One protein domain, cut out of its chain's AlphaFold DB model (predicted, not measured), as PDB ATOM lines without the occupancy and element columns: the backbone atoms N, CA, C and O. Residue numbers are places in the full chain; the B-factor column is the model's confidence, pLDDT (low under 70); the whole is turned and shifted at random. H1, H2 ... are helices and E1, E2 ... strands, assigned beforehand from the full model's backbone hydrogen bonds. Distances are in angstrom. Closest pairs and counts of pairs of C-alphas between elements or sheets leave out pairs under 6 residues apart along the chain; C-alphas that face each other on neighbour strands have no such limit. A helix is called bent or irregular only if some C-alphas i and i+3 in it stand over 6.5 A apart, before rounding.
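AT A GLANCE: This is residues 332 to 522 of the 522 residues of the protein "3'-5' exonuclease domain-containing protein" of Acyrthosiphon pisum (UniProt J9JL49). Two lobes are joined through the long helix H4: the larger one has H3 in its middle, with the small sheet E1 E2 beside the start of H3, H8 crossing H3 and H7 meeting its end; the smaller one is the later part of H4 with H5 and H6 packed on it. H3 and H4 run opposite ways, only partly side by side, so that the smaller lobe extends the longest axis, and residues 464 to 473 run back to the larger lobe. The printed part has 191 residues, with eight named helices and two strands in the order E1 H1 H2 E2 H3 H4 H5 H6 H7 H8; the sheet is antiparallel and the class mostly helix. It is only just compact, close to loose, with a radius of gyration of the C-alphas of 19.2 A and spans of 58 by 39 by 23 A.

IN THESE COORDINATES: E1, residues 342 to 346, begins at C-alpha 342 (-2.853, 36.866, 43.036) and is 13.0 A long. H1, residues 350 to 353, and H2, residues 358 to 361, follow. E2, residues 368 to 372, spans 13.2 A. H3, residues 373 to 393, spans 30.9 A. H4, residues 403 to 425, spans 32.2 A; it is irregular, with C-alphas 405 and 408 7.4 A apart, and has a kink of 31 degrees near residue 410. H5, residues 432 to 445, spans 20.0 A, and H6, residues 455 to 463, 12.6 A. H7, residues 474 to 488, spans 21.8 A. H8, residues 492 to 507, spans 22.7 A and ends at C-alpha 507 (10.273, 44.626, 39.976).

HOW THE PARTS SIT: E1 and E2 are antiparallel neighbours, with N 343 and O 371 2.8 A apart, within hydrogen-bond range. E2 and H3 are near each other. H1 touches H7, closest at the C-alphas of Phe 352 and Ala 479, 5.3 A; H2 touches no helix. H3 and H4 form a helical hairpin at a shallow tilt of 1 degrees, closest at the C-alphas of Lys 378 and Val 411, 5.8 A. H4 and H5 form another, at a shallow tilt of 20 degrees, closest at the C-alphas of Ser 416 and Ile 442, 5.7 A. H6 touches H4 at a steep tilt of 46 degrees, closest at the C-alphas of Ala 420 and Leu 458, 4.9 A; H5 and H6 are apart. H8 touches H3 at a steep tilt of 46 degrees, closest at the C-alphas of Ser 379 and Met 507, 6.7 A. H3, with residues 390 to 391 alone, only just touches H7, with 3 pairs of C-alphas within 8 A, the closest those of Leu 390 and Val 482, 6.9 A. H7 touches H8 with residues 483 to 486 alone, closest at the C-alphas of Phe 486 and Ile 492, 5.3 A. The helix packing is mostly crossed, only just, with 2 of 6 pairs at a shallow tilt. Every O i to N i+4 pair is within hydrogen-bond range in H5, H6, H7 and H8, against 14 of 17 in H3 and 16 of 19 in H4; H1 and H2 are too short for such a pair.

THE WHOLE: The two C-alphas farthest apart are those of His 428 and Glu 488, 60.3 A. The printed part has no cut and no long link; residues 508 to 522, with no named element, end at the chain's last residue. The mean pLDDT of the printed part is 79.5, and 35 residues are under 70, among them 398 to 413 and 464 to 477.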
ATOM      1  N   ILE A 332      -5.662  43.605  40.738       89.31
ATOM      2  CA  ILE A 332      -4.644  43.350  39.720       89.31
ATOM      3  C   ILE A 332      -3.265  43.205  40.351       89.31
ATOM      4  O   ILE A 332      -2.985  43.680  41.451       89.31
ATOM      5  N   CYS A 333      -2.375  42.521  39.641       91.19
ATOM      6  CA  CYS A 333      -0.972  42.467  40.001       91.19
ATOM      7  C   CYS A 333      -0.340  43.856  39.868       91.19
ATOM      8  O   CYS A 333      -0.207  44.363  38.759       91.19
ATOM      9  N   THR A 334       0.165  44.403  40.970       94.38
ATOM     10  CA  THR A 334       0.850  45.701  41.014       94.38
ATOM     11  C   THR A 334       2.035  45.794  40.043       94.38
ATOM     12  O   THR A 334       2.381  46.869  39.563       94.38
ATOM     13  N   VAL A 335       2.662  44.661  39.711       92.50
ATOM     14  CA  VAL A 335       3.807  44.649  38.795       92.50
ATOM     15  C   VAL A 335       3.384  44.598  37.330       92.50
ATOM     16  O   VAL A 335       3.800  45.446  36.548       92.50
ATOM     17  N   CYS A 336       2.579  43.604  36.944       85.44
ATOM     18  CA  CYS A 336       2.294  43.310  35.533       85.44
ATOM     19  C   CYS A 336       0.837  43.524  35.100       85.44
ATOM     20  O   CYS A 336       0.531  43.265  33.943       85.44
ATOM     21  N   GLY A 337      -0.065  43.926  35.995       86.38
ATOM     22  CA  GLY A 337      -1.475  44.190  35.674       86.38
ATOM     23  C   GLY A 337      -2.358  42.949  35.539       86.38
ATOM     24  O   GLY A 337      -3.561  43.068  35.348       86.38
ATOM     25  N   ARG A 338      -1.801  41.736  35.670       82.69
ATOM     26  CA  ARG A 338      -2.585  40.492  35.592       82.69
ATOM     27  C   ARG A 338      -3.702  40.479  36.646       82.69
ATOM     28  O   ARG A 338      -3.417  40.623  37.834       82.69
ATOM     29  N   SER A 339      -4.928  40.219  36.210       77.44
ATOM     30  CA  SER A 339      -6.167  40.248  37.001       77.44
ATOM     31  C   SER A 339      -6.579  38.888  37.580       77.44
ATOM     32  O   SER A 339      -7.719  38.699  37.995       77.44
ATOM     33  N   GLU A 340      -5.660  37.919  37.640       69.69
ATOM     34  CA  GLU A 340      -5.950  36.570  38.128       69.69
ATOM     35  C   GLU A 340      -4.795  35.982  38.951       69.69
ATOM     36  O   GLU A 340      -3.620  36.316  38.754       69.69
ATOM     37  N   TYR A 341      -5.139  35.046  39.843       70.56
ATOM     38  CA  TYR A 341      -4.209  34.224  40.630       70.56
ATOM     39  C   TYR A 341      -3.178  35.036  41.426       70.56
ATOM     40  O   TYR A 341      -1.959  34.845  41.307       70.56
ATOM     41  N   PHE A 342      -3.674  35.952  42.252       80.81
ATOM     42  CA  PHE A 342      -2.853  36.866  43.036       80.81
ATOM     43  C   PHE A 342      -2.672  36.465  44.507       80.81
ATOM     44  O   PHE A 342      -3.460  35.726  45.097       80.81
ATOM     45  N   ARG A 343      -1.580  36.958  45.096       79.44
ATOM     46  CA  ARG A 343      -1.161  36.786  46.489       79.44
ATOM     47  C   ARG A 343      -0.733  38.124  47.072       79.44
ATOM     48  O   ARG A 343      -0.108  38.930  46.388       79.44
ATOM     49  N   LYS A 344      -1.023  38.332  48.356       87.12
ATOM     50  CA  LYS A 344      -0.517  39.486  49.107       87.12
ATOM     51  C   LYS A 344       0.967  39.279  49.420       87.12
ATOM     52  O   LYS A 344       1.315  38.306  50.090       87.12
ATOM     53  N   LYS A 345       1.818  40.188  48.951       90.06
ATOM     54  CA  LYS A 345       3.254  40.253  49.238       90.06
ATOM     55  C   LYS A 345       3.505  41.360  50.255       90.06
ATOM     56  O   LYS A 345       3.130  42.502  50.020       90.06
ATOM     57  N   SER A 346       4.169  41.004  51.350       91.94
ATOM     58  CA  SER A 346       4.760  41.973  52.275       91.94
ATOM     59  C   SER A 346       6.078  42.454  51.671       91.94
ATOM     60  O   SER A 346       6.965  41.625  51.446       91.94
ATOM     61  N   ILE A 347       6.189  43.744  51.360       94.00
ATOM     62  CA  ILE A 347       7.391  44.357  50.778       94.00
ATOM     63  C   ILE A 347       8.540  44.283  51.769       94.00
ATOM     64  O   ILE A 347       9.606  43.781  51.434       94.00
ATOM     65  N   ILE A 348       8.270  44.642  53.021       91.62
ATOM     66  CA  ILE A 348       9.158  44.342  54.138       91.62
ATOM     67  C   ILE A 348       8.783  42.946  54.658       91.62
ATOM     68  O   ILE A 348       7.622  42.737  55.033       91.62
ATOM     69  N   PRO A 349       9.696  41.960  54.683       89.12
ATOM     70  CA  PRO A 349       9.362  40.617  55.140       89.12
ATOM     71  C   PRO A 349       8.924  40.594  56.607       89.12
ATOM     72  O   PRO A 349       9.420  41.344  57.449       89.12
ATOM     73  N   LYS A 350       7.994  39.688  56.932       86.00
ATOM     74  CA  LYS A 350       7.398  39.592  58.276       86.00
ATOM     75  C   LYS A 350       8.411  39.248  59.368       86.00
ATOM     76  O   LYS A 350       8.153  39.533  60.535       86.00
ATOM     77  N   GLU A 351       9.530  38.608  59.027       85.38
ATOM     78  CA  GLU A 351      10.637  38.436  59.974       85.38
ATOM     79  C   GLU A 351      11.301  39.742  60.395       85.38
ATOM     80  O   GLU A 351      11.719  39.812  61.530       85.38
ATOM     81  N   PHE A 352      11.328  40.795  59.576       90.00
ATOM     82  CA  PHE A 352      11.833  42.099  60.015       90.00
ATOM     83  C   PHE A 352      10.742  42.847  60.783       90.00
ATOM     84  O   PHE A 352      10.960  43.311  61.898       90.00
ATOM     85  N   VAL A 353       9.521  42.884  60.230       88.62
ATOM     86  CA  VAL A 353       8.398  43.630  60.825       88.62
ATOM     87  C   VAL A 353       8.102  43.184  62.259       88.62
ATOM     88  O   VAL A 353       7.781  44.023  63.096       88.62
ATOM     89  N   ARG A 354       8.225  41.890  62.593       88.56
ATOM     90  CA  ARG A 354       7.930  41.404  63.955       88.56
ATOM     91  C   ARG A 354       8.815  42.042  65.034       88.56
ATOM     92  O   ARG A 354       8.309  42.252  66.135       88.56
ATOM     93  N   HIS A 355      10.059  42.398  64.703       90.50
ATOM     94  CA  HIS A 355      11.020  43.009  65.629       90.50
ATOM     95  C   HIS A 355      10.920  44.544  65.671       90.50
ATOM     96  O   HIS A 355      11.570  45.171  66.498       90.50
ATOM     97  N   MET A 356      10.099  45.166  64.814       90.38
ATOM     98  CA  MET A 356       9.890  46.619  64.835       90.38
ATOM     99  C   MET A 356       8.956  47.047  65.991       90.38
ATOM    100  O   MET A 356       8.048  46.290  66.358       90.38
ATOM    101  N   PRO A 357       9.105  48.268  66.535       88.56
ATOM    102  CA  PRO A 357       8.158  48.852  67.485       88.56
ATOM    103  C   PRO A 357       6.737  48.962  66.919       88.56
ATOM    104  O   PRO A 357       6.542  49.085  65.707       88.56
ATOM    105  N   THR A 358       5.730  48.962  67.796       83.88
ATOM    106  CA  THR A 358       4.305  49.017  67.413       83.88
ATOM    107  C   THR A 358       3.971  50.228  66.547       83.88
ATOM    108  O   THR A 358       3.220  50.084  65.584       83.88
ATOM    109  N   VAL A 359       4.592  51.380  66.821       81.62
ATOM    110  CA  VAL A 359       4.414  52.622  66.050       81.62
ATOM    111  C   VAL A 359       4.717  52.414  64.563       81.62
ATOM    112  O   VAL A 359       4.003  52.935  63.725       81.62
ATOM    113  N   HIS A 360       5.695  51.572  64.214       79.62
ATOM    114  CA  HIS A 360       6.046  51.309  62.815       79.62
ATOM    115  C   HIS A 360       5.248  50.159  62.176       79.62
ATOM    116  O   HIS A 360       5.309  49.977  60.956       79.62
ATOM    117  N   LYS A 361       4.498  49.380  62.972       79.12
ATOM    118  CA  LYS A 361       3.676  48.243  62.513       79.12
ATOM    119  C   LYS A 361       2.287  48.665  62.023       79.12
ATOM    120  O   LYS A 361       1.634  47.898  61.322       79.12
ATOM    121  N   THR A 362       1.824  49.867  62.341       67.38
ATOM    122  CA  THR A 362       0.529  50.407  61.876       67.38
ATOM    123  C   THR A 362       0.476  50.581  60.348       67.38
ATOM    124  O   THR A 362      -0.594  50.506  59.752       67.38
ATOM    125  N   HIS A 363       1.635  50.684  59.688       68.75
ATOM    126  CA  HIS A 363       1.785  50.941  58.245       68.75
ATOM    127  C   HIS A 363       1.784  49.690  57.350       68.75
ATOM    128  O   HIS A 363       1.990  49.786  56.140       68.75
ATOM    129  N   ILE A 364       1.523  48.503  57.909       72.62
ATOM    130  CA  ILE A 364       1.486  47.229  57.164       72.62
ATOM    131  C   ILE A 364       0.607  47.270  55.893       72.62
ATOM    132  O   ILE A 364       1.000  46.645  54.899       72.62
ATOM    133  N   PRO A 365      -0.550  47.968  55.849       81.31
ATOM    134  CA  PRO A 365      -1.356  48.052  54.630       81.31
ATOM    135  C   PRO A 365      -0.646  48.715  53.443       81.31
ATOM    136  O   PRO A 365      -0.980  48.385  52.300       81.31
ATOM    137  N   HIS A 366       0.299  49.628  53.705       88.25
ATOM    138  CA  HIS A 366       1.152  50.284  52.704       88.25
ATOM    139  C   HIS A 366       2.213  49.342  52.161       88.25
ATOM    140  O   HIS A 366       2.447  49.260  50.960       88.25
ATOM    141  N   ASP A 367       2.775  48.526  53.045       90.31
ATOM    142  CA  ASP A 367       3.806  47.550  52.707       90.31
ATOM    143  C   ASP A 367       3.230  46.212  52.217       90.31
ATOM    144  O   ASP A 367       3.957  45.227  52.100       90.31
ATOM    145  N   THR A 368       1.929  46.153  51.904       90.56
ATOM    146  CA  THR A 368       1.257  44.956  51.386       90.56
ATOM    147  C   THR A 368       0.706  45.195  49.982       90.56
ATOM    148  O   THR A 368      -0.332  45.839  49.815       90.56
ATOM    149  N   LEU A 369       1.357  44.605  48.975       92.62
ATOM    150  CA  LEU A 369       0.971  44.708  47.563       92.62
ATOM    151  C   LEU A 369       0.392  43.397  47.027       92.62
ATOM    152  O   LEU A 369       0.669  42.310  47.542       92.62
ATOM    153  N   LEU A 370      -0.429  43.489  45.981       91.81
ATOM    154  CA  LEU A 370      -1.046  42.332  45.343       91.81
ATOM    155  C   LEU A 370      -0.201  41.911  44.138       91.81
ATOM    156  O   LEU A 370      -0.035  42.677  43.200       91.81
ATOM    157  N   LEU A 371       0.348  40.695  44.150       88.94
ATOM    158  CA  LEU A 371       1.180  40.174  43.062       88.94
ATOM    159  C   LEU A 371       0.579  38.896  42.490       88.94
ATOM    160  O   LEU A 371       0.161  38.019  43.242       88.94
ATOM    161  N   CYS A 372       0.596  38.734  41.166       81.50
ATOM    162  CA  CYS A 372       0.328  37.430  40.564       81.50
ATOM    163  C   CYS A 372       1.387  36.414  41.013       81.50
ATOM    164  O   CYS A 372       2.488  36.791  41.426       81.50
ATOM    165  N   TYR A 373       1.074  35.124  40.893       74.50
ATOM    166  CA  TYR A 373       1.986  34.041  41.269       74.50
ATOM    167  C   TYR A 373       3.434  34.254  40.774       74.50
ATOM    168  O   TYR A 373       4.370  34.138  41.560       74.50
ATOM    169  N   TRP A 374       3.624  34.664  39.516       72.44
ATOM    170  CA  TRP A 374       4.955  34.869  38.928       72.44
ATOM    171  C   TRP A 374       5.703  36.066  39.494       72.44
ATOM    172  O   TRP A 374       6.863  35.936  39.883       72.44
ATOM    173  N   CYS A 375       5.045  37.220  39.587       81.25
ATOM    174  CA  CYS A 375       5.653  38.403  40.188       81.25
ATOM    175  C   CYS A 375       5.971  38.170  41.669       81.25
ATOM    176  O   CYS A 375       6.978  38.673  42.152       81.25
ATOM    177  N   HIS A 376       5.171  37.362  42.366       83.19
ATOM    178  CA  HIS A 376       5.438  36.975  43.746       83.19
ATOM    179  C   HIS A 376       6.690  36.092  43.872       83.19
ATOM    180  O   HIS A 376       7.538  36.364  44.717       83.19
ATOM    181  N   ILE A 377       6.839  35.051  43.039       71.75
ATOM    182  CA  ILE A 377       8.052  34.212  43.031       71.75
ATOM    183  C   ILE A 377       9.290  35.045  42.682       71.75
ATOM    184  O   ILE A 377      10.297  34.960  43.379       71.75
ATOM    185  N   LYS A 378       9.194  35.887  41.647       77.56
ATOM    186  CA  LYS A 378      10.278  36.776  41.211       77.56
ATOM    187  C   LYS A 378      10.685  37.767  42.309       77.56
ATOM    188  O   LYS A 378      11.867  37.878  42.604       77.56
ATOM    189  N   SER A 379       9.717  38.422  42.954       85.56
ATOM    190  CA  SER A 379       9.977  39.351  44.060       85.56
ATOM    191  C   SER A 379      10.656  38.651  45.236       85.56
ATOM    192  O   SER A 379      11.681  39.133  45.696       85.56
ATOM    193  N   ASN A 380      10.161  37.486  45.667       80.50
ATOM    194  CA  ASN A 380      10.795  36.727  46.752       80.50
ATOM    195  C   ASN A 380      12.239  36.329  46.427       80.50
ATOM    196  O   ASN A 380      13.086  36.314  47.310       80.50
ATOM    197  N   ALA A 381      12.519  35.996  45.168       72.12
ATOM    198  CA  ALA A 381      13.867  35.658  44.744       72.12
ATOM    199  C   ALA A 381      14.797  36.887  44.804       72.12
ATOM    200  O   ALA A 381      15.942  36.771  45.219       72.12
ATOM    201  N   PHE A 382      14.308  38.080  44.459       82.19
ATOM    202  CA  PHE A 382      15.097  39.305  44.588       82.19
ATOM    203  C   PHE A 382      15.247  39.806  46.025       82.19
ATOM    204  O   PHE A 382      16.227  40.495  46.303       82.19
ATOM    205  N   ASP A 383      14.348  39.463  46.950       84.75
ATOM    206  CA  ASP A 383      14.480  39.829  48.370       84.75
ATOM    207  C   ASP A 383      15.816  39.355  48.971       84.75
ATOM    208  O   ASP A 383      16.353  39.977  49.886       84.75
ATOM    209  N   PHE A 384      16.387  38.269  48.449       78.94
ATOM    210  CA  PHE A 384      17.703  37.781  48.854       78.94
ATOM    211  C   PHE A 384      18.825  38.788  48.595       78.94
ATOM    212  O   PHE A 384      19.709  38.937  49.435       78.94
ATOM    213  N   THR A 385      18.770  39.541  47.498       82.75
ATOM    214  CA  THR A 385      19.789  40.549  47.184       82.75
ATOM    215  C   THR A 385      19.830  41.654  48.241       82.75
ATOM    216  O   THR A 385      20.908  42.036  48.696       82.75
ATOM    217  N   ILE A 386      18.668  42.139  48.687       88.69
ATOM    218  CA  ILE A 386      18.620  43.160  49.738       88.69
ATOM    219  C   ILE A 386      18.908  42.585  51.125       88.69
ATOM    220  O   ILE A 386      19.576  43.250  51.910       88.69
ATOM    221  N   ARG A 387      18.516  41.338  51.424       87.50
ATOM    222  CA  ARG A 387      18.942  40.657  52.664       87.50
ATOM    223  C   ARG A 387      20.456  40.633  52.774       87.50
ATOM    224  O   ARG A 387      20.991  41.062  53.789       87.50
ATOM    225  N   LYS A 388      21.128  40.226  51.696       83.19
ATOM    226  CA  LYS A 388      22.587  40.219  51.603       83.19
ATOM    227  C   LYS A 388      23.174  41.604  51.883       83.19
ATOM    228  O   LYS A 388      24.068  41.753  52.709       83.19
ATOM    229  N   LYS A 389      22.630  42.641  51.235       89.25
ATOM    230  CA  LYS A 389      23.047  44.036  51.450       89.25
ATOM    231  C   LYS A 389      22.901  44.451  52.920       89.25
ATOM    232  O   LYS A 389      23.848  44.977  53.493       89.25
ATOM    233  N   LEU A 390      21.751  44.173  53.532       90.94
ATOM    234  CA  LEU A 390      21.466  44.513  54.929       90.94
ATOM    235  C   LEU A 390      22.370  43.756  55.910       90.94
ATOM    236  O   LEU A 390      22.865  44.352  56.863       90.94
ATOM    237  N   PHE A 391      22.619  42.467  55.673       87.94
ATOM    238  CA  PHE A 391      23.500  41.655  56.513       87.94
ATOM    239  C   PHE A 391      24.943  42.153  56.465       87.94
ATOM    240  O   PHE A 391      25.551  42.317  57.521       87.94
ATOM    241  N   ASN A 392      25.448  42.500  55.278       86.50
ATOM    242  CA  ASN A 392      26.780  43.088  55.125       86.50
ATOM    243  C   ASN A 392      26.896  44.453  55.817       86.50
ATOM    244  O   ASN A 392      27.862  44.688  56.535       86.50
ATOM    245  N   MET A 393      25.891  45.325  55.672       88.69
ATOM    246  CA  MET A 393      25.857  46.620  56.372       88.69
ATOM    247  C   MET A 393      25.887  46.464  57.899       88.69
ATOM    248  O   MET A 393      26.492  47.280  58.588       88.69
ATOM    249  N   CYS A 394      25.266  45.404  58.419       88.44
ATOM    250  CA  CYS A 394      25.214  45.107  59.850       88.44
ATOM    251  C   CYS A 394      26.345  44.171  60.325       88.44
ATOM    252  O   CYS A 394      26.302  43.721  61.466       88.44
ATOM    253  N   GLN A 395      27.325  43.850  59.468       86.00
ATOM    254  CA  GLN A 395      28.448  42.946  59.769       86.00
ATOM    255  C   GLN A 395      28.013  41.551  60.273       86.00
ATOM    256  O   GLN A 395      28.657  40.935  61.124       86.00
ATOM    257  N   ILE A 396      26.900  41.028  59.753       83.06
ATOM    258  CA  ILE A 396      26.372  39.706  60.110       83.06
ATOM    259  C   ILE A 396      27.010  38.654  59.195       83.06
ATOM    260  O   ILE A 396      26.862  38.716  57.977       83.06
ATOM    261  N   LYS A 397      27.701  37.664  59.780       70.50
ATOM    262  CA  LYS A 397      28.399  36.600  59.039       70.50
ATOM    263  C   LYS A 397      27.415  35.721  58.251       70.50
ATOM    264  O   LYS A 397      26.533  35.096  58.839       70.50
ATOM    265  N   GLU A 398      27.588  35.659  56.931       62.25
ATOM    266  CA  GLU A 398      26.825  34.779  56.037       62.25
ATOM    267  C   GLU A 398      27.330  33.329  56.132       62.25
ATOM    268  O   GLU A 398      28.536  33.090  56.152       62.25
ATOM    269  N   LEU A 399      26.413  32.356  56.156       53.62
ATOM    270  CA  LEU A 399      26.759  30.926  56.169       53.62
ATOM    271  C   LEU A 399      26.910  30.337  54.756       53.62
ATOM    272  O   LEU A 399      27.725  29.443  54.571       53.62
ATOM    273  N   ASN A 400      26.198  30.876  53.755       55.72
ATOM    274  CA  ASN A 400      26.218  30.389  52.368       55.72
ATOM    275  C   ASN A 400      26.253  31.539  51.332       55.72
ATOM    276  O   ASN A 400      25.244  31.845  50.689       55.72
ATOM    277  N   PRO A 401      27.415  32.180  51.101       54.31
ATOM    278  CA  PRO A 401      27.533  33.336  50.202       54.31
ATOM    279  C   PRO A 401      27.240  33.026  48.718       54.31
ATOM    280  O   PRO A 401      26.934  33.944  47.947       54.31
ATOM    281  N   ASN A 402      27.286  31.745  48.325       53.38
ATOM    282  CA  ASN A 402      27.107  31.273  46.944       53.38
ATOM    283  C   ASN A 402      25.638  31.046  46.532       53.38
ATOM    284  O   ASN A 402      25.352  30.912  45.341       53.38
ATOM    285  N   GLU A 403      24.680  31.027  47.465       54.75
ATOM    286  CA  GLU A 403      23.258  30.828  47.131       54.75
ATOM    287  C   GLU A 403      22.676  31.980  46.303       54.75
ATOM    288  O   GLU A 403      21.887  31.764  45.379       54.75
ATOM    289  N   TYR A 404      23.124  33.206  46.573       54.22
ATOM    290  CA  TYR A 404      22.626  34.419  45.925       54.22
ATOM    291  C   TYR A 404      22.955  34.484  44.425       54.22
ATOM    292  O   TYR A 404      22.209  35.080  43.647       54.22
ATOM    293  N   GLN A 405      24.034  33.830  43.988       53.69
ATOM    294  CA  GLN A 405      24.436  33.798  42.576       53.69
ATOM    295  C   GLN A 405      23.458  32.982  41.707       53.69
ATOM    296  O   GLN A 405      23.381  33.189  40.498       53.69
ATOM    297  N   LYS A 406      22.653  32.094  42.314       56.72
ATOM    298  CA  LYS A 406      21.708  31.209  41.609       56.72
ATOM    299  C   LYS A 406      20.320  31.832  41.388       56.72
ATOM    300  O   LYS A 406      19.512  31.273  40.645       56.72
ATOM    301  N   ILE A 407      20.034  32.996  41.981       59.78
ATOM    302  CA  ILE A 407      18.716  33.660  41.944       59.78
ATOM    303  C   ILE A 407      18.227  33.951  40.513       59.78
ATOM    304  O   ILE A 407      17.084  33.594  40.200       59.78
ATOM    305  N   PRO A 408      19.032  34.545  39.604       59.53
ATOM    306  CA  PRO A 408      18.567  34.827  38.247       59.53
ATOM    307  C   PRO A 408      18.234  33.550  37.467       59.53
ATOM    308  O   PRO A 408      17.233  33.511  36.752       59.53
ATOM    309  N   ALA A 409      19.029  32.489  37.642       61.56
ATOM    310  CA  ALA A 409      18.791  31.188  37.020       61.56
ATOM    311  C   ALA A 409      17.510  30.531  37.561       61.56
ATOM    312  O   ALA A 409      16.694  30.039  36.784       61.56
ATOM    313  N   TYR A 410      17.274  30.607  38.875       68.31
ATOM    314  CA  TYR A 410      16.052  30.109  39.508       68.31
ATOM    315  C   TYR A 410      14.786  30.780  38.960       68.31
ATOM    316  O   TYR A 410      13.840  30.095  38.566       68.31
ATOM    317  N   VAL A 411      14.762  32.118  38.897       66.19
ATOM    318  CA  VAL A 411      13.600  32.873  38.393       66.19
ATOM    319  C   VAL A 411      13.311  32.522  36.934       66.19
ATOM    320  O   VAL A 411      12.148  32.307  36.585       66.19
ATOM    321  N   LYS A 412      14.359  32.420  36.103       69.75
ATOM    322  CA  LYS A 412      14.255  32.006  34.698       69.75
ATOM    323  C   LYS A 412      13.644  30.609  34.576       69.75
ATOM    324  O   LYS A 412      12.615  30.460  33.927       69.75
ATOM    325  N   ILE A 413      14.202  29.615  35.272       69.88
ATOM    326  CA  ILE A 413      13.718  28.223  35.242       69.88
ATOM    327  C   ILE A 413      12.253  28.142  35.680       69.88
ATOM    328  O   ILE A 413      11.435  27.503  35.019       69.88
ATOM    329  N   MET A 414      11.891  28.817  36.772       70.19
ATOM    330  CA  MET A 414      10.520  28.799  37.280       70.19
ATOM    331  C   MET A 414       9.537  29.423  36.283       70.19
ATOM    332  O   MET A 414       8.461  28.862  36.061       70.19
ATOM    333  N   ARG A 415       9.898  30.547  35.649       79.19
ATOM    334  CA  ARG A 415       9.070  31.183  34.615       79.19
ATOM    335  C   ARG A 415       8.911  30.274  33.398       79.19
ATOM    336  O   ARG A 415       7.776  30.028  33.000       79.19
ATOM    337  N   SER A 416       9.999  29.707  32.882       79.31
ATOM    338  CA  SER A 416       9.976  28.773  31.750       79.31
ATOM    339  C   SER A 416       9.107  27.546  32.029       79.31
ATOM    340  O   SER A 416       8.279  27.173  31.200       79.31
ATOM    341  N   LYS A 417       9.178  26.995  33.247       78.88
ATOM    342  CA  LYS A 417       8.285  25.923  33.710       78.88
ATOM    343  C   LYS A 417       6.809  26.310  33.675       78.88
ATOM    344  O   LYS A 417       5.965  25.484  33.335       78.88
ATOM    345  N   SER A 418       6.469  27.556  34.015       76.62
ATOM    346  CA  SER A 418       5.090  28.037  33.871       76.62
ATOM    347  C   SER A 418       4.592  27.935  32.450       76.62
ATOM    348  O   SER A 418       3.454  27.531  32.227       76.62
ATOM    349  N   LEU A 419       5.405  28.451  31.531       82.06
ATOM    350  CA  LEU A 419       5.020  28.676  30.152       82.06
ATOM    351  C   LEU A 419       4.904  27.320  29.471       82.06
ATOM    352  O   LEU A 419       3.879  27.048  28.854       82.06
ATOM    353  N   ALA A 420       5.863  26.427  29.741       82.94
ATOM    354  CA  ALA A 420       5.813  25.021  29.368       82.94
ATOM    355  C   ALA A 420       4.524  24.341  29.848       82.94
ATOM    356  O   ALA A 420       3.818  23.724  29.055       82.94
ATOM    357  N   LYS A 421       4.141  24.522  31.119       81.94
ATOM    358  CA  LYS A 421       2.900  23.939  31.651       81.94
ATOM    359  C   LYS A 421       1.650  24.462  30.937       81.94
ATOM    360  O   LYS A 421       0.734  23.680  30.697       81.94
ATOM    361  N   THR A 422       1.592  25.753  30.607       81.25
ATOM    362  CA  THR A 422       0.471  26.338  29.849       81.25
ATOM    363  C   THR A 422       0.416  25.790  28.423       81.25
ATOM    364  O   THR A 422      -0.650  25.365  27.984       81.25
ATOM    365  N   LEU A 423       1.558  25.749  27.729       81.81
ATOM    366  CA  LEU A 423       1.679  25.247  26.357       81.81
ATOM    367  C   LEU A 423       1.294  23.765  26.238       81.81
ATOM    368  O   LEU A 423       0.635  23.384  25.275       81.81
ATOM    369  N   LEU A 424       1.656  22.941  27.227       82.44
ATOM    370  CA  LEU A 424       1.323  21.514  27.246       82.44
ATOM    371  C   LEU A 424      -0.133  21.261  27.668       82.44
ATOM    372  O   LEU A 424      -0.832  20.474  27.040       82.44
ATOM    373  N   LYS A 425      -0.625  21.940  28.715       80.69
ATOM    374  CA  LYS A 425      -1.955  21.662  29.290       80.69
ATOM    375  C   LYS A 425      -3.108  22.242  28.470       80.69
ATOM    376  O   LYS A 425      -4.179  21.643  28.427       80.69
ATOM    377  N   SER A 426      -2.910  23.407  27.863       77.19
ATOM    378  CA  SER A 426      -3.953  24.125  27.121       77.19
ATOM    379  C   SER A 426      -3.759  24.037  25.606       77.19
ATOM    380  O   SER A 426      -4.326  24.850  24.885       77.19
ATOM    381  N   ARG A 427      -2.976  23.066  25.112       71.06
ATOM    382  CA  ARG A 427      -2.580  22.962  23.697       71.06
ATOM    383  C   ARG A 427      -3.756  23.050  22.726       71.06
ATOM    384  O   ARG A 427      -3.657  23.728  21.717       71.06
ATOM    385  N   HIS A 428      -4.865  22.390  23.049       74.44
ATOM    386  CA  HIS A 428      -6.038  22.311  22.173       74.44
ATOM    387  C   HIS A 428      -6.955  23.541  22.238       74.44
ATOM    388  O   HIS A 428      -7.853  23.671  21.416       74.44
ATOM    389  N   SER A 429      -6.763  24.431  23.216       80.69
ATOM    390  CA  SER A 429      -7.632  25.592  23.456       80.69
ATOM    391  C   SER A 429      -6.893  26.931  23.381       80.69
ATOM    392  O   SER A 429      -7.491  27.972  23.650       80.69
ATOM    393  N   LEU A 430      -5.584  26.922  23.119       74.88
ATOM    394  CA  LEU A 430      -4.741  28.112  23.126       74.88
ATOM    395  C   LEU A 430      -4.602  28.658  21.695       74.88
ATOM    396  O   LEU A 430      -4.167  27.908  20.827       74.88
ATOM    397  N   PRO A 431      -4.914  29.941  21.433       86.38
ATOM    398  CA  PRO A 431      -4.726  30.529  20.107       86.38
ATOM    399  C   PRO A 431      -3.258  30.487  19.656       86.38
ATOM    400  O   PRO A 431      -2.367  30.801  20.450       86.38
ATOM    401  N   ASP A 432      -3.006  30.197  18.374       79.12
ATOM    402  CA  ASP A 432      -1.649  30.018  17.824       79.12
ATOM    403  C   ASP A 432      -0.738  31.223  18.055       79.12
ATOM    404  O   ASP A 432       0.426  31.077  18.425       79.12
ATOM    405  N   LYS A 433      -1.286  32.436  17.917       78.94
ATOM    406  CA  LYS A 433      -0.557  33.678  18.199       78.94
ATOM    407  C   LYS A 433      -0.024  33.703  19.635       78.94
ATOM    408  O   LYS A 433       1.151  33.980  19.851       78.94
ATOM    409  N   VAL A 434      -0.870  33.346  20.602       74.81
ATOM    410  CA  VAL A 434      -0.501  33.300  22.023       74.81
ATOM    411  C   VAL A 434       0.499  32.172  22.268       74.81
ATOM    412  O   VAL A 434       1.486  32.371  22.967       74.81
ATOM    413  N   ALA A 435       0.299  30.997  21.667       77.31
ATOM    414  CA  ALA A 435       1.240  29.884  21.785       77.31
ATOM    415  C   ALA A 435       2.643  30.249  21.265       77.31
ATOM    416  O   ALA A 435       3.644  29.907  21.898       77.31
ATOM    417  N   ASN A 436       2.721  30.982  20.152       80.88
ATOM    418  CA  ASN A 436       3.978  31.449  19.569       80.88
ATOM    419  C   ASN A 436       4.666  32.502  20.442       80.88
ATOM    420  O   ASN A 436       5.870  32.397  20.669       80.88
ATOM    421  N   GLU A 437       3.918  33.455  21.001       82.38
ATOM    422  CA  GLU A 437       4.451  34.437  21.958       82.38
ATOM    423  C   GLU A 437       5.041  33.755  23.206       82.38
ATOM    424  O   GLU A 437       6.137  34.101  23.650       82.38
ATOM    425  N   LEU A 438       4.371  32.729  23.749       84.25
ATOM    426  CA  LEU A 438       4.892  31.971  24.895       84.25
ATOM    427  C   LEU A 438       6.156  31.170  24.542       84.25
ATOM    428  O   LEU A 438       7.070  31.084  25.365       84.25
ATOM    429  N   ARG A 439       6.219  30.572  23.343       85.00
ATOM    430  CA  ARG A 439       7.419  29.860  22.869       85.00
ATOM    431  C   ARG A 439       8.586  30.812  22.641       85.00
ATOM    432  O   ARG A 439       9.702  30.460  23.007       85.00
ATOM    433  N   LEU A 440       8.331  32.008  22.109       82.50
ATOM    434  CA  LEU A 440       9.337  33.056  21.934       82.50
ATOM    435  C   LEU A 440       9.970  33.449  23.279       82.50
ATOM    436  O   LEU A 440      11.190  33.436  23.389       82.50
ATOM    437  N   GLU A 441       9.166  33.681  24.324       81.62
ATOM    438  CA  GLU A 441       9.674  34.031  25.665       81.62
ATOM    439  C   GLU A 441      10.589  32.928  26.245       81.62
ATOM    440  O   GLU A 441      11.635  33.208  26.844       81.62
ATOM    441  N   ILE A 442      10.231  31.652  26.048       79.75
ATOM    442  CA  ILE A 442      11.087  30.520  26.443       79.75
ATOM    443  C   ILE A 442      12.370  30.507  25.602       79.75
ATOM    444  O   ILE A 442      13.461  30.357  26.150       79.75
ATOM    445  N   ALA A 443      12.252  30.674  24.287       77.00
ATOM    446  CA  ALA A 443      13.372  30.611  23.358       77.00
ATOM    447  C   ALA A 443      14.424  31.691  23.652       77.00
ATOM    448  O   ALA A 443      15.610  31.381  23.760       77.00
ATOM    449  N   GLU A 444      13.981  32.926  23.903       75.69
ATOM    450  CA  GLU A 444      14.829  34.035  24.348       75.69
ATOM    451  C   GLU A 444      15.534  33.716  25.674       75.69
ATOM    452  O   GLU A 444      16.726  33.978  25.834       75.69
ATOM    453  N   THR A 445      14.827  33.087  26.620       75.19
ATOM    454  CA  THR A 445      15.388  32.728  27.933       75.19
ATOM    455  C   THR A 445      16.569  31.759  27.825       75.19
ATOM    456  O   THR A 445      17.509  31.861  28.618       75.19
ATOM    457  N   TYR A 446      16.529  30.836  26.858       72.31
ATOM    458  CA  TYR A 446      17.561  29.817  26.631       72.31
ATOM    459  C   TYR A 446      18.441  30.090  25.403       72.31
ATOM    460  O   TYR A 446      19.201  29.213  25.000       72.31
ATOM    461  N   ASN A 447      18.360  31.294  24.827       71.06
ATOM    462  CA  ASN A 447      19.120  31.710  23.648       71.06
ATOM    463  C   ASN A 447      19.023  30.714  22.473       71.06
ATOM    464  O   ASN A 447      20.022  30.316  21.874       71.06
ATOM    465  N   MET A 448      17.802  30.274  22.168       73.94
ATOM    466  CA  MET A 448      17.501  29.369  21.058       73.94
ATOM    467  C   MET A 448      16.446  29.972  20.134       73.94
ATOM    468  O   MET A 448      15.794  30.957  20.471       73.94
ATOM    469  N   LYS A 449      16.264  29.377  18.950       71.00
ATOM    470  CA  LYS A 449      15.194  29.792  18.040       71.00
ATOM    471  C   LYS A 449      13.828  29.237  18.504       71.00
ATOM    472  O   LYS A 449      13.797  28.116  19.017       71.00
ATOM    473  N   PRO A 450      12.705  29.966  18.324       71.88
ATOM    474  CA  PRO A 450      11.379  29.545  18.809       71.88
ATOM    475  C   PRO A 450      10.878  28.211  18.251       71.88
ATOM    476  O   PRO A 450      10.200  27.466  18.955       71.88
ATOM    477  N   ASP A 451      11.249  27.883  17.016       76.06
ATOM    478  CA  ASP A 451      10.943  26.620  16.340       76.06
ATOM    479  C   ASP A 451      11.621  25.406  16.992       76.06
ATOM    480  O   ASP A 451      11.192  24.284  16.760       76.06
ATOM    481  N   ARG A 452      12.626  25.613  17.856       74.81
ATOM    482  CA  ARG A 452      13.283  24.543  18.629       74.81
ATOM    483  C   ARG A 452      12.618  24.250  19.977       74.81
ATOM    484  O   ARG A 452      13.042  23.334  20.680       74.81
ATOM    485  N   VAL A 453      11.576  24.995  20.351       78.81
ATOM    486  CA  VAL A 453      10.815  24.793  21.596       78.81
ATOM    487  C   VAL A 453       9.722  23.737  21.367       78.81
ATOM    488  O   VAL A 453       8.522  24.035  21.315       78.81
ATOM    489  N   PHE A 454      10.159  22.488  21.191       83.25
ATOM    490  CA  PHE A 454       9.290  21.322  21.009       83.25
ATOM    491  C   PHE A 454       8.705  20.821  22.332       83.25
ATOM    492  O   PHE A 454       9.200  21.140  23.413       83.25
ATOM    493  N   ASP A 455       7.674  19.981  22.250       80.06
ATOM    494  CA  ASP A 455       7.000  19.420  23.425       80.06
ATOM    495  C   ASP A 455       7.945  18.647  24.349       80.06
ATOM    496  O   ASP A 455       7.888  18.825  25.560       80.06
ATOM    497  N   THR A 456       8.889  17.895  23.782       73.56
ATOM    498  CA  THR A 456       9.931  17.176  24.530       73.56
ATOM    499  C   THR A 456      10.833  18.123  25.328       73.56
ATOM    500  O   THR A 456      11.187  17.841  26.475       73.56
ATOM    501  N   PHE A 457      11.169  19.292  24.770       75.88
ATOM    502  CA  PHE A 457      11.907  20.331  25.488       75.88
ATOM    503  C   PHE A 457      11.049  20.952  26.597       75.88
ATOM    504  O   PHE A 457      11.535  21.148  27.709       75.88
ATOM    505  N   LEU A 458       9.762  21.213  26.339       77.69
ATOM    506  CA  LEU A 458       8.831  21.713  27.357       77.69
ATOM    507  C   LEU A 458       8.656  20.718  28.516       77.69
ATOM    508  O   LEU A 458       8.642  21.128  29.676       77.69
ATOM    509  N   GLU A 459       8.560  19.422  28.227       78.12
ATOM    510  CA  GLU A 459       8.501  18.345  29.222       78.12
ATOM    511  C   GLU A 459       9.801  18.266  30.027       78.12
ATOM    512  O   GLU A 459       9.757  18.258  31.257       78.12
ATOM    513  N   THR A 460      10.955  18.345  29.357       69.62
ATOM    514  CA  THR A 460      12.275  18.424  30.008       69.62
ATOM    515  C   THR A 460      12.378  19.638  30.928       69.62
ATOM    516  O   THR A 460      12.846  19.537  32.060       69.62
ATOM    517  N   LEU A 461      11.869  20.801  30.508       72.12
ATOM    518  CA  LEU A 461      11.814  21.969  31.380       72.12
ATOM    519  C   LEU A 461      11.020  21.680  32.655       72.12
ATOM    520  O   LEU A 461      11.421  22.149  33.719       72.12
ATOM    521  N   LEU A 462       9.926  20.911  32.581       71.12
ATOM    522  CA  LEU A 462       9.110  20.548  33.742       71.12
ATOM    523  C   LEU A 462       9.805  19.566  34.697       71.12
ATOM    524  O   LEU A 462       9.526  19.636  35.902       71.12
ATOM    525  N   THR A 463      10.742  18.738  34.228       70.19
ATOM    526  CA  THR A 463      11.473  17.774  35.072       70.19
ATOM    527  C   THR A 463      12.596  18.407  35.899       70.19
ATOM    528  O   THR A 463      12.929  17.879  36.958       70.19
ATOM    529  N   ILE A 464      13.122  19.578  35.504       65.06
ATOM    530  CA  ILE A 464      14.203  20.277  36.234       65.06
ATOM    531  C   ILE A 464      13.826  20.464  37.712       65.06
ATOM    532  O   ILE A 464      12.881  21.189  38.017       65.06
ATOM    533  N   LYS A 465      14.545  19.866  38.669       54.94
ATOM    534  CA  LYS A 465      14.232  20.032  40.103       54.94
ATOM    535  C   LYS A 465      14.164  21.525  40.468       54.94
ATOM    536  O   LYS A 465      15.108  22.280  40.259       54.94
ATOM    537  N   SER A 466      13.019  21.977  40.990       51.72
ATOM    538  CA  SER A 466      12.879  23.350  41.487       51.72
ATOM    539  C   SER A 466      13.746  23.505  42.732       51.72
ATOM    540  O   SER A 466      13.547  22.747  43.682       51.72
ATOM    541  N   LEU A 467      14.661  24.479  42.746       50.72
ATOM    542  CA  LEU A 467      15.419  24.826  43.951       50.72
ATOM    543  C   LEU A 467      14.417  25.150  45.069       50.72
ATOM    544  O   LEU A 467      13.650  26.110  44.970       50.72
ATOM    545  N   LYS A 468      14.362  24.304  46.102       42.25
ATOM    546  CA  LYS A 468      13.629  24.617  47.327       42.25
ATOM    547  C   LYS A 468      14.526  25.544  48.127       42.25
ATOM    548  O   LYS A 468      15.574  25.113  48.586       42.25
ATOM    549  N   TYR A 469      14.130  26.805  48.253       44.06
ATOM    550  CA  TYR A 469      14.764  27.683  49.223       44.06
ATOM    551  C   TYR A 469      14.098  27.433  50.573       44.06
ATOM    552  O   TYR A 469      12.894  27.672  50.733       44.06
ATOM    553  N   GLU A 470      14.850  26.861  51.503       38.25
ATOM    554  CA  GLU A 470      14.387  26.609  52.859       38.25
ATOM    555  C   GLU A 470      14.241  27.948  53.589       38.25
ATOM    556  O   GLU A 470      15.132  28.793  53.581       38.25
ATOM    557  N   ASN A 471      13.074  28.183  54.194       36.47
ATOM    558  CA  ASN A 471      12.925  29.263  55.166       36.47
ATOM    559  C   ASN A 471      13.627  28.804  56.443       36.47
ATOM    560  O   ASN A 471      12.986  28.241  57.332       36.47
ATOM    561  N   ASP A 472      14.939  28.989  56.483       40.75
ATOM    562  CA  ASP A 472      15.757  28.500  57.576       40.75
ATOM    563  C   ASP A 472      15.503  29.295  58.871       40.75
ATOM    564  O   ASP A 472      15.236  30.506  58.860       40.75
ATOM    565  N   CYS A 473      15.580  28.616  60.014       39.56
ATOM    566  CA  CYS A 473      15.386  29.198  61.344       39.56
ATOM    567  C   CYS A 473      16.411  30.311  61.648       39.56
ATOM    568  O   CYS A 473      16.116  31.235  62.412       39.56
ATOM    569  N   GLN A 474      17.561  30.283  60.973       48.50
ATOM    570  CA  GLN A 474      18.647  31.258  61.081       48.50
ATOM    571  C   GLN A 474      18.327  32.634  60.474       48.50
ATOM    572  O   GLN A 474      18.841  33.648  60.948       48.50
ATOM    573  N   HIS A 475      17.431  32.730  59.484       54.69
ATOM    574  CA  HIS A 475      17.052  34.034  58.923       54.69
ATOM    575  C   HIS A 475      16.290  34.915  59.924       54.69
ATOM    576  O   HIS A 475      16.359  36.141  59.830       54.69
ATOM    577  N   ASN A 476      15.602  34.318  60.906       59.34
ATOM    578  CA  ASN A 476      14.897  35.080  61.939       59.34
ATOM    579  C   ASN A 476      15.872  35.775  62.908       59.34
ATOM    580  O   ASN A 476      15.668  36.944  63.215       59.34
ATOM    581  N   SER A 477      16.947  35.105  63.345       67.75
ATOM    582  CA  SER A 477      17.930  35.713  64.261       67.75
ATOM    583  C   SER A 477      18.785  36.785  63.573       67.75
ATOM    584  O   SER A 477      19.164  37.777  64.194       67.75
ATOM    585  N   ALA A 478      19.052  36.638  62.272       81.00
ATOM    586  CA  ALA A 478      19.712  37.673  61.477       81.00
ATOM    587  C   ALA A 478      18.815  38.908  61.273       81.00
ATOM    588  O   ALA A 478      19.286  40.036  61.403       81.00
ATOM    589  N   ALA A 479      17.520  38.714  60.997       86.06
ATOM    590  CA  ALA A 479      16.571  39.815  60.833       86.06
ATOM    591  C   ALA A 479      16.422  40.651  62.114       86.06
ATOM    592  O   ALA A 479      16.391  41.878  62.036       86.06
ATOM    593  N   GLU A 480      16.396  40.009  63.285       90.19
ATOM    594  CA  GLU A 480      16.388  40.697  64.580       90.19
ATOM    595  C   GLU A 480      17.603  41.615  64.755       90.19
ATOM    596  O   GLU A 480      17.444  42.789  65.084       90.19
ATOM    597  N   LYS A 481      18.810  41.110  64.467       90.19
ATOM    598  CA  LYS A 481      20.053  41.892  64.560       90.19
ATOM    599  C   LYS A 481      20.044  43.104  63.634       90.19
ATOM    600  O   LYS A 481      20.449  44.182  64.055       90.19
ATOM    601  N   VAL A 482      19.545  42.949  62.404       92.62
ATOM    602  CA  VAL A 482      19.385  44.077  61.473       92.62
ATOM    603  C   VAL A 482      18.421  45.108  62.048       92.62
ATOM    604  O   VAL A 482      18.750  46.286  62.108       92.62
ATOM    605  N   VAL A 483      17.237  44.690  62.503       93.25
ATOM    606  CA  VAL A 483      16.248  45.634  63.046       93.25
ATOM    607  C   VAL A 483      16.798  46.359  64.274       93.25
ATOM    608  O   VAL A 483      16.642  47.572  64.370       93.25
ATOM    609  N   LYS A 484      17.509  45.653  65.162       92.69
ATOM    610  CA  LYS A 484      18.180  46.254  66.322       92.69
ATOM    611  C   LYS A 484      19.216  47.303  65.905       92.69
ATOM    612  O   LYS A 484      19.187  48.409  66.427       92.69
ATOM    613  N   HIS A 485      20.053  46.997  64.913       94.19
ATOM    614  CA  HIS A 485      21.059  47.927  64.393       94.19
ATOM    615  C   HIS A 485      20.449  49.234  63.858       94.19
ATOM    616  O   HIS A 485      20.983  50.313  64.098       94.19
ATOM    617  N   PHE A 486      19.327  49.153  63.136       94.62
ATOM    618  CA  PHE A 486      18.635  50.344  62.633       94.62
ATOM    619  C   PHE A 486      17.859  51.088  63.730       94.62
ATOM    620  O   PHE A 486      17.735  52.305  63.645       94.62
ATOM    621  N   LEU A 487      17.367  50.397  64.765       93.56
ATOM    622  CA  LEU A 487      16.750  51.038  65.933       93.56
ATOM    623  C   LEU A 487      17.762  51.853  66.743       93.56
ATOM    624  O   LEU A 487      17.471  52.987  67.102       93.56
ATOM    625  N   GLU A 488      18.954  51.305  66.992       93.25
ATOM    626  CA  GLU A 488      20.029  51.983  67.738       93.25
ATOM    627  C   GLU A 488      20.498  53.284  67.064       93.25
ATOM    628  O   GLU A 488      21.051  54.159  67.723       93.25
ATOM    629  N   LYS A 489      20.257  53.418  65.755       92.38
ATOM    630  CA  LYS A 489      20.611  54.587  64.939       92.38
ATOM    631  C   LYS A 489      19.429  55.503  64.612       92.38
ATOM    632  O   LYS A 489      19.593  56.400  63.794       92.38
ATOM    633  N   ASP A 490      18.249  55.239  65.173       90.25
ATOM    634  CA  ASP A 490      16.992  55.926  64.830       90.25
ATOM    635  C   ASP A 490      16.682  55.940  63.313       90.25
ATOM    636  O   ASP A 490      16.121  56.873  62.745       90.25
ATOM    637  N   ALA A 491      17.062  54.864  62.619       93.00
ATOM    638  CA  ALA A 491      17.057  54.761  61.160       93.00
ATOM    639  C   ALA A 491      16.032  53.735  60.635       93.00
ATOM    640  O   ALA A 491      16.147  53.215  59.524       93.00
ATOM    641  N   ILE A 492      14.987  53.403  61.401       91.94
ATOM    642  CA  ILE A 492      14.000  52.393  60.969       91.94
ATOM    643  C   ILE A 492      13.253  52.806  59.701       91.94
ATOM    644  O   ILE A 492      12.973  51.958  58.848       91.94
ATOM    645  N   SER A 493      12.965  54.095  59.538       90.94
ATOM    646  CA  SER A 493      12.376  54.618  58.301       90.94
ATOM    647  C   SER A 493      13.284  54.378  57.091       90.94
ATOM    648  O   SER A 493      12.778  54.032  56.023       90.94
ATOM    649  N   GLU A 494      14.606  54.444  57.267       94.00
ATOM    650  CA  GLU A 494      15.583  54.111  56.227       94.00
ATOM    651  C   GLU A 494      15.517  52.623  55.865       94.00
ATOM    652  O   GLU A 494      15.383  52.286  54.691       94.00
ATOM    653  N   LEU A 495      15.488  51.718  56.853       94.06
ATOM    654  CA  LEU A 495      15.333  50.278  56.602       94.06
ATOM    655  C   LEU A 495      14.065  49.976  55.786       94.06
ATOM    656  O   LEU A 495      14.095  49.174  54.847       94.06
ATOM    657  N   LYS A 496      12.943  50.626  56.119       93.50
ATOM    658  CA  LYS A 496      11.682  50.499  55.367       93.50
ATOM    659  C   LYS A 496      11.837  51.024  53.936       93.50
ATOM    660  O   LYS A 496      11.437  50.339  52.992       93.50
ATOM    661  N   ALA A 497      12.436  52.204  53.774       95.06
ATOM    662  CA  ALA A 497      12.692  52.820  52.476       95.06
ATOM    663  C   ALA A 497      13.583  51.934  51.594       95.06
ATOM    664  O   ALA A 497      13.262  51.721  50.430       95.06
ATOM    665  N   MET A 498      14.627  51.314  52.150       96.12
ATOM    666  CA  MET A 498      15.497  50.392  51.417       96.12
ATOM    667  C   MET A 498      14.724  49.207  50.822       96.12
ATOM    668  O   MET A 498      14.896  48.894  49.645       96.12
ATOM    669  N   TRP A 499      13.847  48.562  51.602       95.50
ATOM    670  CA  TRP A 499      13.003  47.459  51.117       95.50
ATOM    671  C   TRP A 499      12.057  47.894  49.997       95.50
ATOM    672  O   TRP A 499      11.888  47.185  49.002       95.50
ATOM    673  N   ARG A 500      11.449  49.070  50.149       96.38
ATOM    674  CA  ARG A 500      10.527  49.640  49.162       96.38
ATOM    675  C   ARG A 500      11.244  50.021  47.873       96.38
ATOM    676  O   ARG A 500      10.779  49.643  46.801       96.38
ATOM    677  N   GLN A 501      12.384  50.699  47.979       97.19
ATOM    678  CA  GLN A 501      13.198  51.089  46.833       97.19
ATOM    679  C   GLN A 501      13.700  49.859  46.076       97.19
ATOM    680  O   GLN A 501      13.533  49.771  44.866       97.19
ATOM    681  N   HIS A 502      14.191  48.843  46.790       95.81
ATOM    682  CA  HIS A 502      14.613  47.582  46.179       95.81
ATOM    683  C   HIS A 502      13.497  46.903  45.383       95.81
ATOM    684  O   HIS A 502      13.734  46.372  44.294       95.81
ATOM    685  N   PHE A 503      12.263  46.927  45.892       95.94
ATOM    686  CA  PHE A 503      11.117  46.423  45.141       95.94
ATOM    687  C   PHE A 503      10.889  47.220  43.847       95.94
ATOM    688  O   PHE A 503      10.671  46.607  42.802       95.94
ATOM    689  N   LEU A 504      10.980  48.553  43.880       96.44
ATOM    690  CA  LEU A 504      10.871  49.379  42.672       96.44
ATOM    691  C   LEU A 504      11.964  49.046  41.655       96.44
ATOM    692  O   LEU A 504      11.653  48.769  40.494       96.44
ATOM    693  N   ASP A 505      13.215  48.999  42.106       94.25
ATOM    694  CA  ASP A 505      14.385  48.801  41.251       94.25
ATOM    695  C   ASP A 505      14.345  47.438  40.546       94.25
ATOM    696  O   ASP A 505      14.617  47.323  39.347       94.25
ATOM    697  N   THR A 506      13.964  46.392  41.286       88.94
ATOM    698  CA  THR A 506      14.004  45.008  40.793       88.94
ATOM    699  C   THR A 506      12.727  44.566  40.085       88.94
ATOM    700  O   THR A 506      12.788  43.771  39.137       88.94
ATOM    701  N   MET A 507      11.564  45.059  40.515       91.56
ATOM    702  CA  MET A 507      10.273  44.626  39.976       91.56
ATOM    703  C   MET A 507       9.686  45.587  38.947       91.56
ATOM    704  O   MET A 507       8.865  45.129  38.153       91.56
ATOM    705  N   LYS A 508      10.104  46.861  38.928       93.44
ATOM    706  CA  LYS A 508       9.629  47.908  38.002       93.44
ATOM    707  C   LYS A 508       8.100  47.894  37.834       93.44
ATOM    708  O   LYS A 508       7.598  47.631  36.736       93.44
ATOM    709  N   PRO A 509       7.344  48.062  38.933       95.62
ATOM    710  CA  PRO A 509       5.901  47.877  38.914       95.62
ATOM    711  C   PRO A 509       5.188  48.942  38.074       95.62
ATOM    712  O   PRO A 509       5.516  50.120  38.155       95.62
ATOM    713  N   LYS A 510       4.185  48.522  37.293       93.62
ATOM    714  CA  LYS A 510       3.404  49.411  36.413       93.62
ATOM    715  C   LYS A 510       2.099  49.920  37.034       93.62
ATOM    716  O   LYS A 510       1.549  50.901  36.558       93.62
ATOM    717  N   TYR A 511       1.605  49.244  38.071       94.12
ATOM    718  CA  TYR A 511       0.276  49.458  38.654       94.12
ATOM    719  C   TYR A 511       0.372  49.615  40.177       94.12
ATOM    720  O   TYR A 511      -0.302  48.918  40.942       94.12
ATOM    721  N   LEU A 512       1.299  50.463  40.637       93.19
ATOM    722  CA  LEU A 512       1.396  50.799  42.057       93.19
ATOM    723  C   LEU A 512       0.111  51.485  42.527       93.19
ATOM    724  O   LEU A 512      -0.427  52.311  41.791       93.19
ATOM    725  N   PRO A 513      -0.377  51.172  43.743       91.06
ATOM    726  CA  PRO A 513      -1.480  51.920  44.317       91.06
ATOM    727  C   PRO A 513      -1.139  53.408  44.385       91.06
ATOM    728  O   PRO A 513      -0.006  53.784  44.700       91.06
ATOM    729  N   LEU A 514      -2.133  54.248  44.118       88.62
ATOM    730  CA  LEU A 514      -1.996  55.691  44.264       88.62
ATOM    731  C   LEU A 514      -1.581  56.031  45.709       88.62
ATOM    732  O   LEU A 514      -2.048  55.398  46.654       88.62
ATOM    733  N   LEU A 515      -0.687  57.012  45.864       89.81
ATOM    734  CA  LEU A 515      -0.033  57.398  47.127       89.81
ATOM    735  C   LEU A 515       0.957  56.366  47.706       89.81
ATOM    736  O   LEU A 515       1.544  56.617  48.758       89.81
ATOM    737  N   TRP A 516       1.220  55.238  47.033       92.81
ATOM    738  CA  TRP A 516       2.299  54.350  47.464       92.81
ATOM    739  C   TRP A 516       3.659  55.049  47.324       92.81
ATOM    740  O   TRP A 516       4.049  55.459  46.233       92.81
ATOM    741  N   SER A 517       4.392  55.167  48.430       92.25
ATOM    742  CA  SER A 517       5.669  55.884  48.503       92.25
ATOM    743  C   SER A 517       6.741  55.084  49.238       92.25
ATOM    744  O   SER A 517       6.462  54.388  50.219       92.25
ATOM    745  N   VAL A 518       7.988  55.244  48.786       93.81
ATOM    746  CA  VAL A 518       9.194  54.693  49.425       93.81
ATOM    747  C   VAL A 518       9.377  55.269  50.829       93.81
ATOM    748  O   VAL A 518       9.652  54.528  51.772       93.81
ATOM    749  N   ASN A 519       9.116  56.563  50.996       90.25
ATOM    750  CA  ASN A 519       9.376  57.293  52.237       90.25
ATOM    751  C   ASN A 519       8.152  57.356  53.165       90.25
ATOM    752  O   ASN A 519       8.093  58.207  54.042       90.25
ATOM    753  N   TYR A 520       7.169  56.467  52.985       85.56
ATOM    754  CA  TYR A 520       5.964  56.454  53.815       85.56
ATOM    755  C   TYR A 520       6.267  56.086  55.275       85.56
ATOM    756  O   TYR A 520       6.574  54.929  55.609       85.56
ATOM    757  N   ASP A 521       6.175  57.068  56.152       74.00
ATOM    758  CA  ASP A 521       6.438  56.951  57.580       74.00
ATOM    759  C   ASP A 521       5.160  56.888  58.422       74.00
ATOM    760  O   ASP A 521       5.263  56.576  59.606       74.00
ATOM    761  N   GLY A 522       3.988  57.075  57.801       64.44
ATOM    762  CA  GLY A 522       2.689  56.923  58.444       64.44
ATOM    763  C   GLY A 522       1.763  58.093  58.310       64.44
ATOM    764  O   GLY A 522       2.136  59.126  58.894       64.44
TER     765      GLY A 522